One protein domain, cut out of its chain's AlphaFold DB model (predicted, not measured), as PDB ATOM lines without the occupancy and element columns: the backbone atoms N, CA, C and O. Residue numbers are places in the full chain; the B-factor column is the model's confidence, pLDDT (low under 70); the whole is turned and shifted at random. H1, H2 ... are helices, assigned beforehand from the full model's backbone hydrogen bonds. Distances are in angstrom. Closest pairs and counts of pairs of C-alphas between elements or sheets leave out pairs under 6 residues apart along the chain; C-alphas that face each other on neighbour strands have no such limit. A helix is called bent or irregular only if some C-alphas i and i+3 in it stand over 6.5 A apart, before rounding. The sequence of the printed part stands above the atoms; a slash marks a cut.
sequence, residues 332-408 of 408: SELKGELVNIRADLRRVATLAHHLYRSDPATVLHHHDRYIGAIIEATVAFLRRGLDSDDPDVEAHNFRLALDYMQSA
ATOM      1  N   SER A 332      25.467 -67.279  34.690       72.06
ATOM      2  CA  SER A 332      25.623 -65.876  35.071       72.06
ATOM      3  C   SER A 332      26.716 -65.142  34.289       72.06
ATOM      4  O   SER A 332      26.485 -64.000  33.894       72.06
ATOM      5  N   GLU A 333      27.864 -65.774  34.032       74.44
ATOM      6  CA  GLU A 333      28.967 -65.170  33.267       74.44
ATOM      7  C   GLU A 333      28.588 -65.051  31.788       74.44
ATOM      8  O   GLU A 333      28.653 -63.964  31.211       74.44
ATOM      9  N   LEU A 334      28.031 -66.126  31.220       76.06
ATOM     10  CA  LEU A 334      27.568 -66.146  29.831       76.06
ATOM     11  C   LEU A 334      26.456 -65.113  29.579       76.06
ATOM     12  O   LEU A 334      26.401 -64.480  28.527       76.06
ATOM     13  N   LYS A 335      25.572 -64.896  30.562       82.69
ATOM     14  CA  LYS A 335      24.522 -63.872  30.481       82.69
ATOM     15  C   LYS A 335      25.102 -62.455  30.469       82.69
ATOM     16  O   LYS A 335      24.578 -61.612  29.743       82.69
ATOM     17  N   GLY A 336      26.153 -62.192  31.249       83.25
ATOM     18  CA  GLY A 336      26.848 -60.902  31.254       83.25
ATOM     19  C   GLY A 336      27.493 -60.600  29.901       83.25
ATOM     20  O   GLY A 336      27.249 -59.543  29.316       83.25
ATOM     21  N   GLU A 337      28.231 -61.565  29.355       84.19
ATOM     22  CA  GLU A 337      28.856 -61.441  28.034       84.19
ATOM     23  C   GLU A 337      27.823 -61.277  26.916       84.19
ATOM     24  O   GLU A 337      27.962 -60.393  26.072       84.19
ATOM     25  N   LEU A 338      26.731 -62.048  26.940       85.25
ATOM     26  CA  LEU A 338      25.676 -61.953  25.930       85.25
ATOM     27  C   LEU A 338      24.991 -60.577  25.935       85.25
ATOM     28  O   LEU A 338      24.646 -60.045  24.878       85.25
ATOM     29  N   VAL A 339      24.792 -59.981  27.115       89.38
ATOM     30  CA  VAL A 339      24.246 -58.622  27.237       89.38
ATOM     31  C   VAL A 339      25.213 -57.591  26.650       89.38
ATOM     32  O   VAL A 339      24.767 -56.713  25.907       89.38
ATOM     33  N   ASN A 340      26.516 -57.728  26.909       88.44
ATOM     34  CA  ASN A 340      27.544 -56.837  26.364       88.44
ATOM     35  C   ASN A 340      27.647 -56.952  24.837       88.44
ATOM     36  O   ASN A 340      27.513 -55.946  24.139       88.44
ATOM     37  N   ILE A 341      27.740 -58.173  24.307       88.06
ATOM     38  CA  ILE A 341      27.792 -58.438  22.861       88.06
ATOM     39  C   ILE A 341      26.530 -57.908  22.169       88.06
ATOM     40  O   ILE A 341      26.600 -57.301  21.100       88.06
ATOM     41  N   ARG A 342      25.351 -58.075  22.783       89.12
ATOM     42  CA  ARG A 342      24.098 -57.525  22.247       89.12
ATOM     43  C   ARG A 342      24.097 -55.996  22.232       89.12
ATOM     44  O   ARG A 342      23.528 -55.404  21.312       89.12
ATOM     45  N   ALA A 343      24.684 -55.350  23.239       90.75
ATOM     46  CA  ALA A 343      24.832 -53.899  23.264       90.75
ATOM     47  C   ALA A 343      25.779 -53.418  22.151       90.75
ATOM     48  O   ALA A 343      25.441 -52.470  21.443       90.75
ATOM     49  N   ASP A 344      26.895 -54.114  21.930       90.31
ATOM     50  CA  ASP A 344      27.831 -53.816  20.839       90.31
ATOM     51  C   ASP A 344      27.200 -54.010  19.463       90.31
ATOM     52  O   ASP A 344      27.270 -53.115  18.622       90.31
ATOM     53  N   LEU A 345      26.477 -55.110  19.251       85.56
ATOM     54  CA  LEU A 345      25.731 -55.344  18.013       85.56
ATOM     55  C   LEU A 345      24.717 -54.234  17.733       85.56
ATOM     56  O   LEU A 345      24.601 -53.777  16.598       85.56
ATOM     57  N   ARG A 346      24.001 -53.757  18.758       87.25
ATOM     58  CA  ARG A 346      23.078 -52.622  18.609       87.25
ATOM     59  C   ARG A 346      23.813 -51.336  18.242       87.25
ATOM     60  O   ARG A 346      23.324 -50.604  17.381       87.25
ATOM     61  N   ARG A 347      24.975 -51.067  18.846       86.88
ATOM     62  CA  ARG A 347      25.817 -49.909  18.501       86.88
ATOM     63  C   ARG A 347      26.274 -49.973  17.043       86.88
ATOM     64  O   ARG A 347      26.056 -49.018  16.301       86.88
ATOM     65  N   VAL A 348      26.817 -51.111  16.613       85.44
ATOM     66  CA  VAL A 348      27.283 -51.328  15.233       85.44
ATOM     67  C   VAL A 348      26.132 -51.216  14.233       85.44
ATOM     68  O   VAL A 348      26.266 -50.525  13.228       85.44
ATOM     69  N   ALA A 349      24.979 -51.826  14.516       81.00
ATOM     70  CA  ALA A 349      23.808 -51.744  13.643       81.00
ATOM     71  C   ALA A 349      23.282 -50.306  13.508       81.00
ATOM     72  O   ALA A 349      22.922 -49.879  12.413       81.00
ATOM     73  N   THR A 350      23.280 -49.544  14.605       85.00
ATOM     74  CA  THR A 350      22.886 -48.128  14.599       85.00
ATOM     75  C   THR A 350      23.848 -47.307  13.739       85.00
ATOM     76  O   THR A 350      23.409 -46.557  12.872       85.00
ATOM     77  N   LEU A 351      25.159 -47.513  13.903       81.81
ATOM     78  CA  LEU A 351      26.181 -46.852  13.093       81.81
ATOM     79  C   LEU A 351      26.045 -47.196  11.602       81.81
ATOM     80  O   LEU A 351      26.026 -46.301  10.763       81.81
ATOM     81  N   ALA A 352      25.885 -48.478  11.267       74.38
ATOM     82  CA  ALA A 352      25.705 -48.929   9.890       74.38
ATOM     83  C   ALA A 352      24.436 -48.338   9.253       74.38
ATOM     84  O   ALA A 352      24.457 -47.922   8.097       74.38
ATOM     85  N   HIS A 353      23.342 -48.242  10.015       80.25
ATOM     86  CA  HIS A 353      22.112 -47.605   9.551       80.25
ATOM     87  C   HIS A 353      22.306 -46.107   9.271       80.25
ATOM     88  O   HIS A 353      21.836 -45.609   8.246       80.25
ATOM     89  N   HIS A 354      23.026 -45.391  10.141       79.25
ATOM     90  CA  HIS A 354      23.371 -43.987   9.917       79.25
ATOM     91  C   HIS A 354      24.285 -43.792   8.706       79.25
ATOM     92  O   HIS A 354      24.059 -42.861   7.937       79.25
ATOM     93  N   LEU A 355      25.257 -44.681   8.485       76.69
ATOM     94  CA  LEU A 355      26.116 -44.648   7.298       76.69
ATOM     95  C   LEU A 355      25.325 -44.914   6.014       76.69
ATOM     96  O   LEU A 355      25.522 -44.215   5.029       76.69
ATOM     97  N   TYR A 356      24.392 -45.868   6.035       75.00
ATOM     98  CA  TYR A 356      23.548 -46.180   4.879       75.00
ATOM     99  C   TYR A 356      22.577 -45.044   4.523       75.00
ATOM    100  O   TYR A 356      22.260 -44.844   3.354       75.00
ATOM    101  N   ARG A 357      22.077 -44.311   5.526       79.00
ATOM    102  CA  ARG A 357      21.162 -43.176   5.317       79.00
ATOM    103  C   ARG A 357      21.856 -41.848   5.040       79.00
ATOM    104  O   ARG A 357      21.188 -40.921   4.591       79.00
ATOM    105  N   SER A 358      23.145 -41.740   5.331       82.31
ATOM    106  CA  SER A 358      23.917 -40.545   5.002       82.31
ATOM    107  C   SER A 358      24.204 -40.501   3.503       82.31
ATOM    108  O   SER A 358      24.543 -41.515   2.900       82.31
ATOM    109  N   ASP A 359      24.100 -39.318   2.901       85.06
ATOM    110  CA  ASP A 359      24.568 -39.096   1.534       85.06
ATOM    111  C   ASP A 359      26.103 -39.254   1.507       85.06
ATOM    112  O   ASP A 359      26.788 -38.528   2.240       85.06
ATOM    113  N   PRO A 360      26.669 -40.162   0.687       78.62
ATOM    114  CA  PRO A 360      28.113 -40.359   0.580       78.62
ATOM    115  C   PRO A 360      28.901 -39.061   0.363       78.62
ATOM    116  O   PRO A 360      30.010 -38.928   0.880       78.62
ATOM    117  N   ALA A 361      28.324 -38.078  -0.339       82.12
ATOM    118  CA  ALA A 361      28.962 -36.781  -0.557       82.12
ATOM    119  C   ALA A 361      29.112 -35.974   0.744       82.12
ATOM    120  O   ALA A 361      30.135 -35.327   0.960       82.12
ATOM    121  N   THR A 362      28.127 -36.044   1.644       82.19
ATOM    122  CA  THR A 362      28.177 -35.353   2.944       82.19
ATOM    123  C   THR A 362      29.188 -35.990   3.892       82.19
ATOM    124  O   THR A 362      29.925 -35.275   4.569       82.19
ATOM    125  N   VAL A 363      29.288 -37.323   3.897       81.56
ATOM    126  CA  VAL A 363      30.272 -38.051   4.714       81.56
ATOM    127  C   VAL A 363      31.691 -37.733   4.251       81.56
ATOM    128  O   VAL A 363      32.540 -37.417   5.083       81.56
ATOM    129  N   LEU A 364      31.935 -37.741   2.936       82.69
ATOM    130  CA  LEU A 364      33.220 -37.335   2.365       82.69
ATOM    131  C   LEU A 364      33.539 -35.872   2.680       82.69
ATOM    132  O   LEU A 364      34.633 -35.586   3.147       82.69
ATOM    133  N   HIS A 365      32.574 -34.957   2.540       85.06
ATOM    134  CA  HIS A 365      32.782 -33.547   2.877       85.06
ATOM    135  C   HIS A 365      33.181 -33.340   4.348       85.06
ATOM    136  O   HIS A 365      34.089 -32.565   4.646       85.06
ATOM    137  N   HIS A 366      32.520 -34.033   5.280       83.19
ATOM    138  CA  HIS A 366      32.868 -33.957   6.698       83.19
ATOM    139  C   HIS A 366      34.217 -34.611   7.006       83.19
ATOM    140  O   HIS A 366      34.961 -34.076   7.827       83.19
ATOM    141  N   HIS A 367      34.551 -35.717   6.336       86.00
ATOM    142  CA  HIS A 367      35.857 -36.356   6.458       86.00
ATOM    143  C   HIS A 367      36.974 -35.442   5.945       86.00
ATOM    144  O   HIS A 367      37.913 -35.167   6.685       86.00
ATOM    145  N   ASP A 368      36.833 -34.882   4.745       86.81
ATOM    146  CA  ASP A 368      37.807 -33.959   4.156       86.81
ATOM    147  C   ASP A 368      37.975 -32.701   5.016       86.81
ATOM    148  O   ASP A 368      39.087 -32.214   5.205       86.81
ATOM    149  N   ARG A 369      36.882 -32.197   5.605       89.12
ATOM    150  CA  ARG A 369      36.927 -31.070   6.545       89.12
ATOM    151  C   ARG A 369      37.638 -31.426   7.852       89.12
ATOM    152  O   ARG A 369      38.378 -30.598   8.373       89.12
ATOM    153  N   TYR A 370      37.416 -32.627   8.386       89.62
ATOM    154  CA  TYR A 370      38.086 -33.118   9.592       89.62
ATOM    155  C   TYR A 370      39.589 -33.313   9.353       89.62
ATOM    156  O   TYR A 370      40.402 -32.769  10.096       89.62
ATOM    157  N   ILE A 371      39.959 -33.997   8.267       88.44
ATOM    158  CA  ILE A 371      41.356 -34.178   7.855       88.44
ATOM    159  C   ILE A 371      42.016 -32.826   7.564       88.44
ATOM    160  O   ILE A 371      43.135 -32.582   8.010       88.44
ATOM    161  N   GLY A 372      41.312 -31.912   6.891       89.44
ATOM    162  CA  GLY A 372      41.772 -30.544   6.658       89.44
ATOM    163  C   GLY A 372      42.076 -29.800   7.960       89.44
ATOM    164  O   GLY A 372      43.157 -29.236   8.094       89.44
ATOM    165  N   ALA A 373      41.185 -29.877   8.952       89.94
ATOM    166  CA  ALA A 373      41.401 -29.268  10.264       89.94
ATOM    167  C   ALA A 373      42.601 -29.879  11.011       89.94
ATOM    168  O   ALA A 373      43.343 -29.153  11.676       89.94
ATOM    169  N   ILE A 374      42.829 -31.193  10.881       89.81
ATOM    170  CA  ILE A 374      44.013 -31.848  11.452       89.81
ATOM    171  C   ILE A 374      45.287 -31.322  10.796       89.81
ATOM    172  O   ILE A 374      46.226 -30.939  11.489       89.81
ATOM    173  N   ILE A 375      45.312 -31.264   9.463       90.31
ATOM    174  CA  ILE A 375      46.463 -30.767   8.707       90.31
ATOM    175  C   ILE A 375      46.746 -29.303   9.063       90.31
ATOM    176  O   ILE A 375      47.897 -28.953   9.314       90.31
ATOM    177  N   GLU A 376      45.721 -28.454   9.128       93.38
ATOM    178  CA  GLU A 376      45.862 -27.041   9.496       93.38
ATOM    179  C   GLU A 376      46.432 -26.863  10.908       93.38
ATOM    180  O   GLU A 376      47.357 -26.069  11.095       93.38
ATOM    181  N   ALA A 377      45.933 -27.623  11.888       91.94
ATOM    182  CA  ALA A 377      46.438 -27.590  13.260       91.94
ATOM    183  C   ALA A 377      47.905 -28.038  13.333       91.94
ATOM    184  O   ALA A 377      48.733 -27.345  13.926       91.94
ATOM    185  N   THR A 378      48.252 -29.140  12.662       92.19
ATOM    186  CA  THR A 378      49.634 -29.629  12.569       92.19
ATOM    187  C   THR A 378      50.540 -28.575  11.934       92.19
ATOM    188  O   THR A 378      51.563 -28.221  12.511       92.19
ATOM    189  N   VAL A 379      50.154 -27.995  10.793       92.75
ATOM    190  CA  VAL A 379      50.928 -26.931  10.129       92.75
ATOM    191  C   VAL A 379      51.087 -25.706  11.030       92.75
ATOM    192  O   VAL A 379      52.156 -25.100  11.038       92.75
ATOM    193  N   ALA A 380      50.066 -25.341  11.807       93.44
ATOM    194  CA  ALA A 380      50.151 -24.230  12.750       93.44
ATOM    195  C   ALA A 380      51.172 -24.494  13.871       93.44
ATOM    196  O   ALA A 380      51.940 -23.590  14.199       93.44
ATOM    197  N   PHE A 381      51.227 -25.714  14.418       92.50
ATOM    198  CA  PHE A 381      52.266 -26.101  15.377       92.50
ATOM    199  C   PHE A 381      53.661 -26.051  14.744       92.50
ATOM    200  O   PHE A 381      54.561 -25.435  15.308       92.50
ATOM    201  N   LEU A 382      53.827 -26.608  13.540       92.44
ATOM    202  CA  LEU A 382      55.116 -26.599  12.835       92.44
ATOM    203  C   LEU A 382      55.605 -25.172  12.547       92.44
ATOM    204  O   LEU A 382      56.766 -24.866  12.792       92.44
ATOM    205  N   ARG A 383      54.724 -24.278  12.078       93.06
ATOM    206  CA  ARG A 383      55.069 -22.868  11.826       93.06
ATOM    207  C   ARG A 383      55.490 -22.148  13.104       93.06
ATOM    208  O   ARG A 383      56.529 -21.511  13.110       93.06
ATOM    209  N   ARG A 384      54.745 -22.317  14.203       91.62
ATOM    210  CA  ARG A 384      55.104 -21.727  15.506       91.62
ATOM    211  C   ARG A 384      56.453 -22.209  16.033       91.62
ATOM    212  O   ARG A 384      57.126 -21.444  16.711       91.62
ATOM    213  N   GLY A 385      56.821 -23.459  15.751       90.38
ATOM    214  CA  GLY A 385      58.146 -23.981  16.077       90.38
ATOM    215  C   GLY A 385      59.245 -23.342  15.228       90.38
ATOM    216  O   GLY A 385      60.237 -22.891  15.780       90.38
ATOM    217  N   LEU A 386      59.037 -23.256  13.910       90.69
ATOM    218  CA  LEU A 386      60.012 -22.708  12.957       90.69
ATOM    219  C   LEU A 386      60.200 -21.186  13.051       90.69
ATOM    220  O   LEU A 386      61.265 -20.687  12.705       90.69
ATOM    221  N   ASP A 387      59.177 -20.455  13.495       92.12
ATOM    222  CA  ASP A 387      59.226 -19.000  13.685       92.12
ATOM    223  C   ASP A 387      59.867 -18.599  15.037       92.12
ATOM    224  O   ASP A 387      59.939 -17.413  15.359       92.12
ATOM    225  N   SER A 388      60.294 -19.569  15.854       90.75
ATOM    226  CA  SER A 388      60.919 -19.345  17.160       90.75
ATOM    227  C   SER A 388      62.441 -19.447  17.068       90.75
ATOM    228  O   SER A 388      62.967 -20.464  16.632       90.75
ATOM    229  N   ASP A 389      63.154 -18.441  17.580       90.56
ATOM    230  CA  ASP A 389      64.619 -18.486  17.722       90.56
ATOM    231  C   ASP A 389      65.081 -19.346  18.925       90.56
ATOM    232  O   ASP A 389      66.279 -19.558  19.125       90.56
ATOM    233  N   ASP A 390      64.139 -19.826  19.749       94.00
ATOM    234  CA  ASP A 390      64.393 -20.698  20.904       94.00
ATOM    235  C   ASP A 390      64.249 -22.193  20.525       94.00
ATOM    236  O   ASP A 390      63.133 -22.631  20.201       94.00
ATOM    237  N   PRO A 391      65.335 -22.994  20.604       89.50
ATOM    238  CA  PRO A 391      65.327 -24.409  20.232       89.50
ATOM    239  C   PRO A 391      64.431 -25.279  21.128       89.50
ATOM    240  O   PRO A 391      63.936 -26.319  20.681       89.50
ATOM    241  N   ASP A 392      64.178 -24.878  22.377       91.62
ATOM    242  CA  ASP A 392      63.301 -25.637  23.275       91.62
ATOM    243  C   ASP A 392      61.822 -25.464  22.883       91.62
ATOM    244  O   ASP A 392      61.031 -26.415  22.943       91.62
ATOM    245  N   VAL A 393      61.450 -24.273  22.401       88.75
ATOM    246  CA  VAL A 393      60.107 -23.966  21.877       88.75
ATOM    247  C   VAL A 393      59.871 -24.654  20.530       88.75
ATOM    248  O   VAL A 393      58.775 -25.169  20.281       88.75
ATOM    249  N   GLU A 394      60.896 -24.725  19.681       91.62
ATOM    250  CA  GLU A 394      60.871 -25.484  18.429       91.62
ATOM    251  C   GLU A 394      60.607 -26.980  18.702       91.62
ATOM    252  O   GLU A 394      59.629 -27.555  18.207       91.62
ATOM    253  N   ALA A 395      61.411 -27.601  19.573       91.12
ATOM    254  CA  ALA A 395      61.279 -29.015  19.922       91.12
ATOM    255  C   ALA A 395      59.926 -29.351  20.576       91.12
ATOM    256  O   ALA A 395      59.362 -30.424  20.328       91.12
ATOM    257  N   HIS A 396      59.382 -28.451  21.401       93.94
ATOM    258  CA  HIS A 396      58.076 -28.636  22.030       93.94
ATOM    259  C   HIS A 396      56.930 -28.632  21.006       93.94
ATOM    260  O   HIS A 396      56.084 -29.530  21.027       93.94
ATOM    261  N   ASN A 397      56.921 -27.678  20.072       92.44
ATOM    262  CA  ASN A 397      55.881 -27.588  19.047       92.44
ATOM    263  C   ASN A 397      55.912 -28.770  18.063       92.44
ATOM    264  O   ASN A 397      54.854 -29.245  17.648       92.44
ATOM    265  N   PHE A 398      57.095 -29.311  17.742       90.75
ATOM    266  CA  PHE A 398      57.196 -30.537  16.943       90.75
ATOM    267  C   PHE A 398      56.612 -31.763  17.652       90.75
ATOM    268  O   PHE A 398      55.955 -32.582  17.008       90.75
ATOM    269  N   ARG A 399      56.802 -31.890  18.973       93.44
ATOM    270  CA  ARG A 399      56.163 -32.967  19.751       93.44
ATOM    271  C   ARG A 399      54.648 -32.812  19.780       93.44
ATOM    272  O   ARG A 399      53.958 -33.786  19.524       93.44
ATOM    273  N   LEU A 400      54.137 -31.596  19.982       92.62
ATOM    274  CA  LEU A 400      52.693 -31.341  19.934       92.62
ATOM    275  C   LEU A 400      52.086 -31.687  18.570       92.62
ATOM    276  O   LEU A 400      51.020 -32.292  18.517       92.62
ATOM    277  N   ALA A 401      52.773 -31.361  17.471       91.62
ATOM    278  CA  ALA A 401      52.343 -31.750  16.131       91.62
ATOM    279  C   ALA A 401      52.280 -33.282  15.964       91.62
ATOM    280  O   ALA A 401      51.324 -33.802  15.388       91.62
ATOM    281  N   LEU A 402      53.276 -34.010  16.480       90.81
ATOM    282  CA  LEU A 402      53.324 -35.475  16.434       90.81
ATOM    283  C   LEU A 402      52.245 -36.125  17.306       90.81
ATOM    284  O   LEU A 402      51.537 -37.007  16.823       90.81
ATOM    285  N   ASP A 403      52.088 -35.671  18.547       92.06
ATOM    286  CA  ASP A 403      51.088 -36.193  19.481       92.06
ATOM    287  C   ASP A 403      49.672 -35.956  18.943       92.06
ATOM    288  O   ASP A 403      48.827 -36.853  18.968       92.06
ATOM    289  N   TYR A 404      49.428 -34.775  18.365       90.44
ATOM    290  CA  TYR A 404      48.143 -34.448  17.757       90.44
ATOM    291  C   TYR A 404      47.822 -35.378  16.577       90.44
ATOM    292  O   TYR A 404      46.722 -35.925  16.527       90.44
ATOM    293  N   MET A 405      48.788 -35.650  15.689       86.69
ATOM    294  CA  MET A 405      48.618 -36.606  14.582       86.69
ATOM    295  C   MET A 405      48.429 -38.062  15.034       86.69
ATOM    296  O   MET A 405      47.810 -38.830  14.308       86.69
ATOM    297  N   GLN A 406      48.972 -38.467  16.185       87.81
ATOM    298  CA  GLN A 406      48.816 -39.834  16.704       87.81
ATOM    299  C   GLN A 406      47.474 -40.058  17.409       87.81
ATOM    300  O   GLN A 406      47.000 -41.191  17.482       87.81
ATOM    301  N   SER A 407      46.891 -38.995  17.961       84.75
ATOM    302  CA  SER A 407      45.612 -39.047  18.678       84.75
ATOM    303  C   SER A 407      44.375 -38.928  17.781       84.75
ATOM    304  O   SER A 407      43.278 -39.277  18.221       84.75
ATOM    305  N   ALA A 408      44.553 -38.410  16.562       77.12
ATOM    306  CA  ALA A 408      43.504 -38.130  15.583       77.12
ATOM    307  C   ALA A 408      43.289 -39.290  14.607       77.12
ATOM    308  O   ALA A 408      42.122 -39.441  14.163       77.12
TER     309      ALA A 408
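AT A GLANCE: This is residues 332 to 408 of the 408 residues of an uncharacterized protein of Lentinula edodes (UniProt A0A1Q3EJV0). Two long helices, H1 and H2, meet near their ends as an L, and a shorter third helix, H3, folds back side by side with residues 374 to 386 of H2 to form a hairpin. Residues 332 to 354 of H1 stick out as a free arm. The printed part has 77 residues with three named helices, in the order H1, H2, H3, and no named strand, and its class is all helix. The whole is extended, with a radius of gyration of the C-alphas of 20.8 A, and flat, spanning 62 by 38 by 8 A.

HOW THE PARTS SIT: H1, residues 332 to 357, touches no helix. It is only just apart from H2, residues 360 to 386, their closest C-alphas being 8.2 A apart. H1 is also apart from H3, residues 391 to 407. H2 touches H3 with residues 374 to 386 alone, and their closest C-alphas, those of Gly 385 and Glu 394, are 3.9 A apart. These two form a helical hairpin, running opposite ways at a shallow tilt of 17 degrees. In H1, H2 and H3, every O i to N i+4 pair is within hydrogen-bond range.

IN THESE COORDINATES: H1 begins at C-alpha 332, (25.623, -65.876, 35.071), and is 37.7 A long from first to last C-alpha. H2 begins at C-alpha 360, (28.113, -40.359, 0.580), and is 38.5 A long. H3 is 24.6 A long and ends at C-alpha 407, (45.612, -39.047, 18.678). No helix is bent.

THE WHOLE: The two C-alphas farthest apart, those of Ser 332 and Asp 389, are 63.8 A apart. Without the stretches that stand free, the body has 41 residues and spans 47 by 16 by 6 A. Both links are tight, and the printed part has no cut. The mean pLDDT of the printed part is 86.9, and no printed residue is under 70.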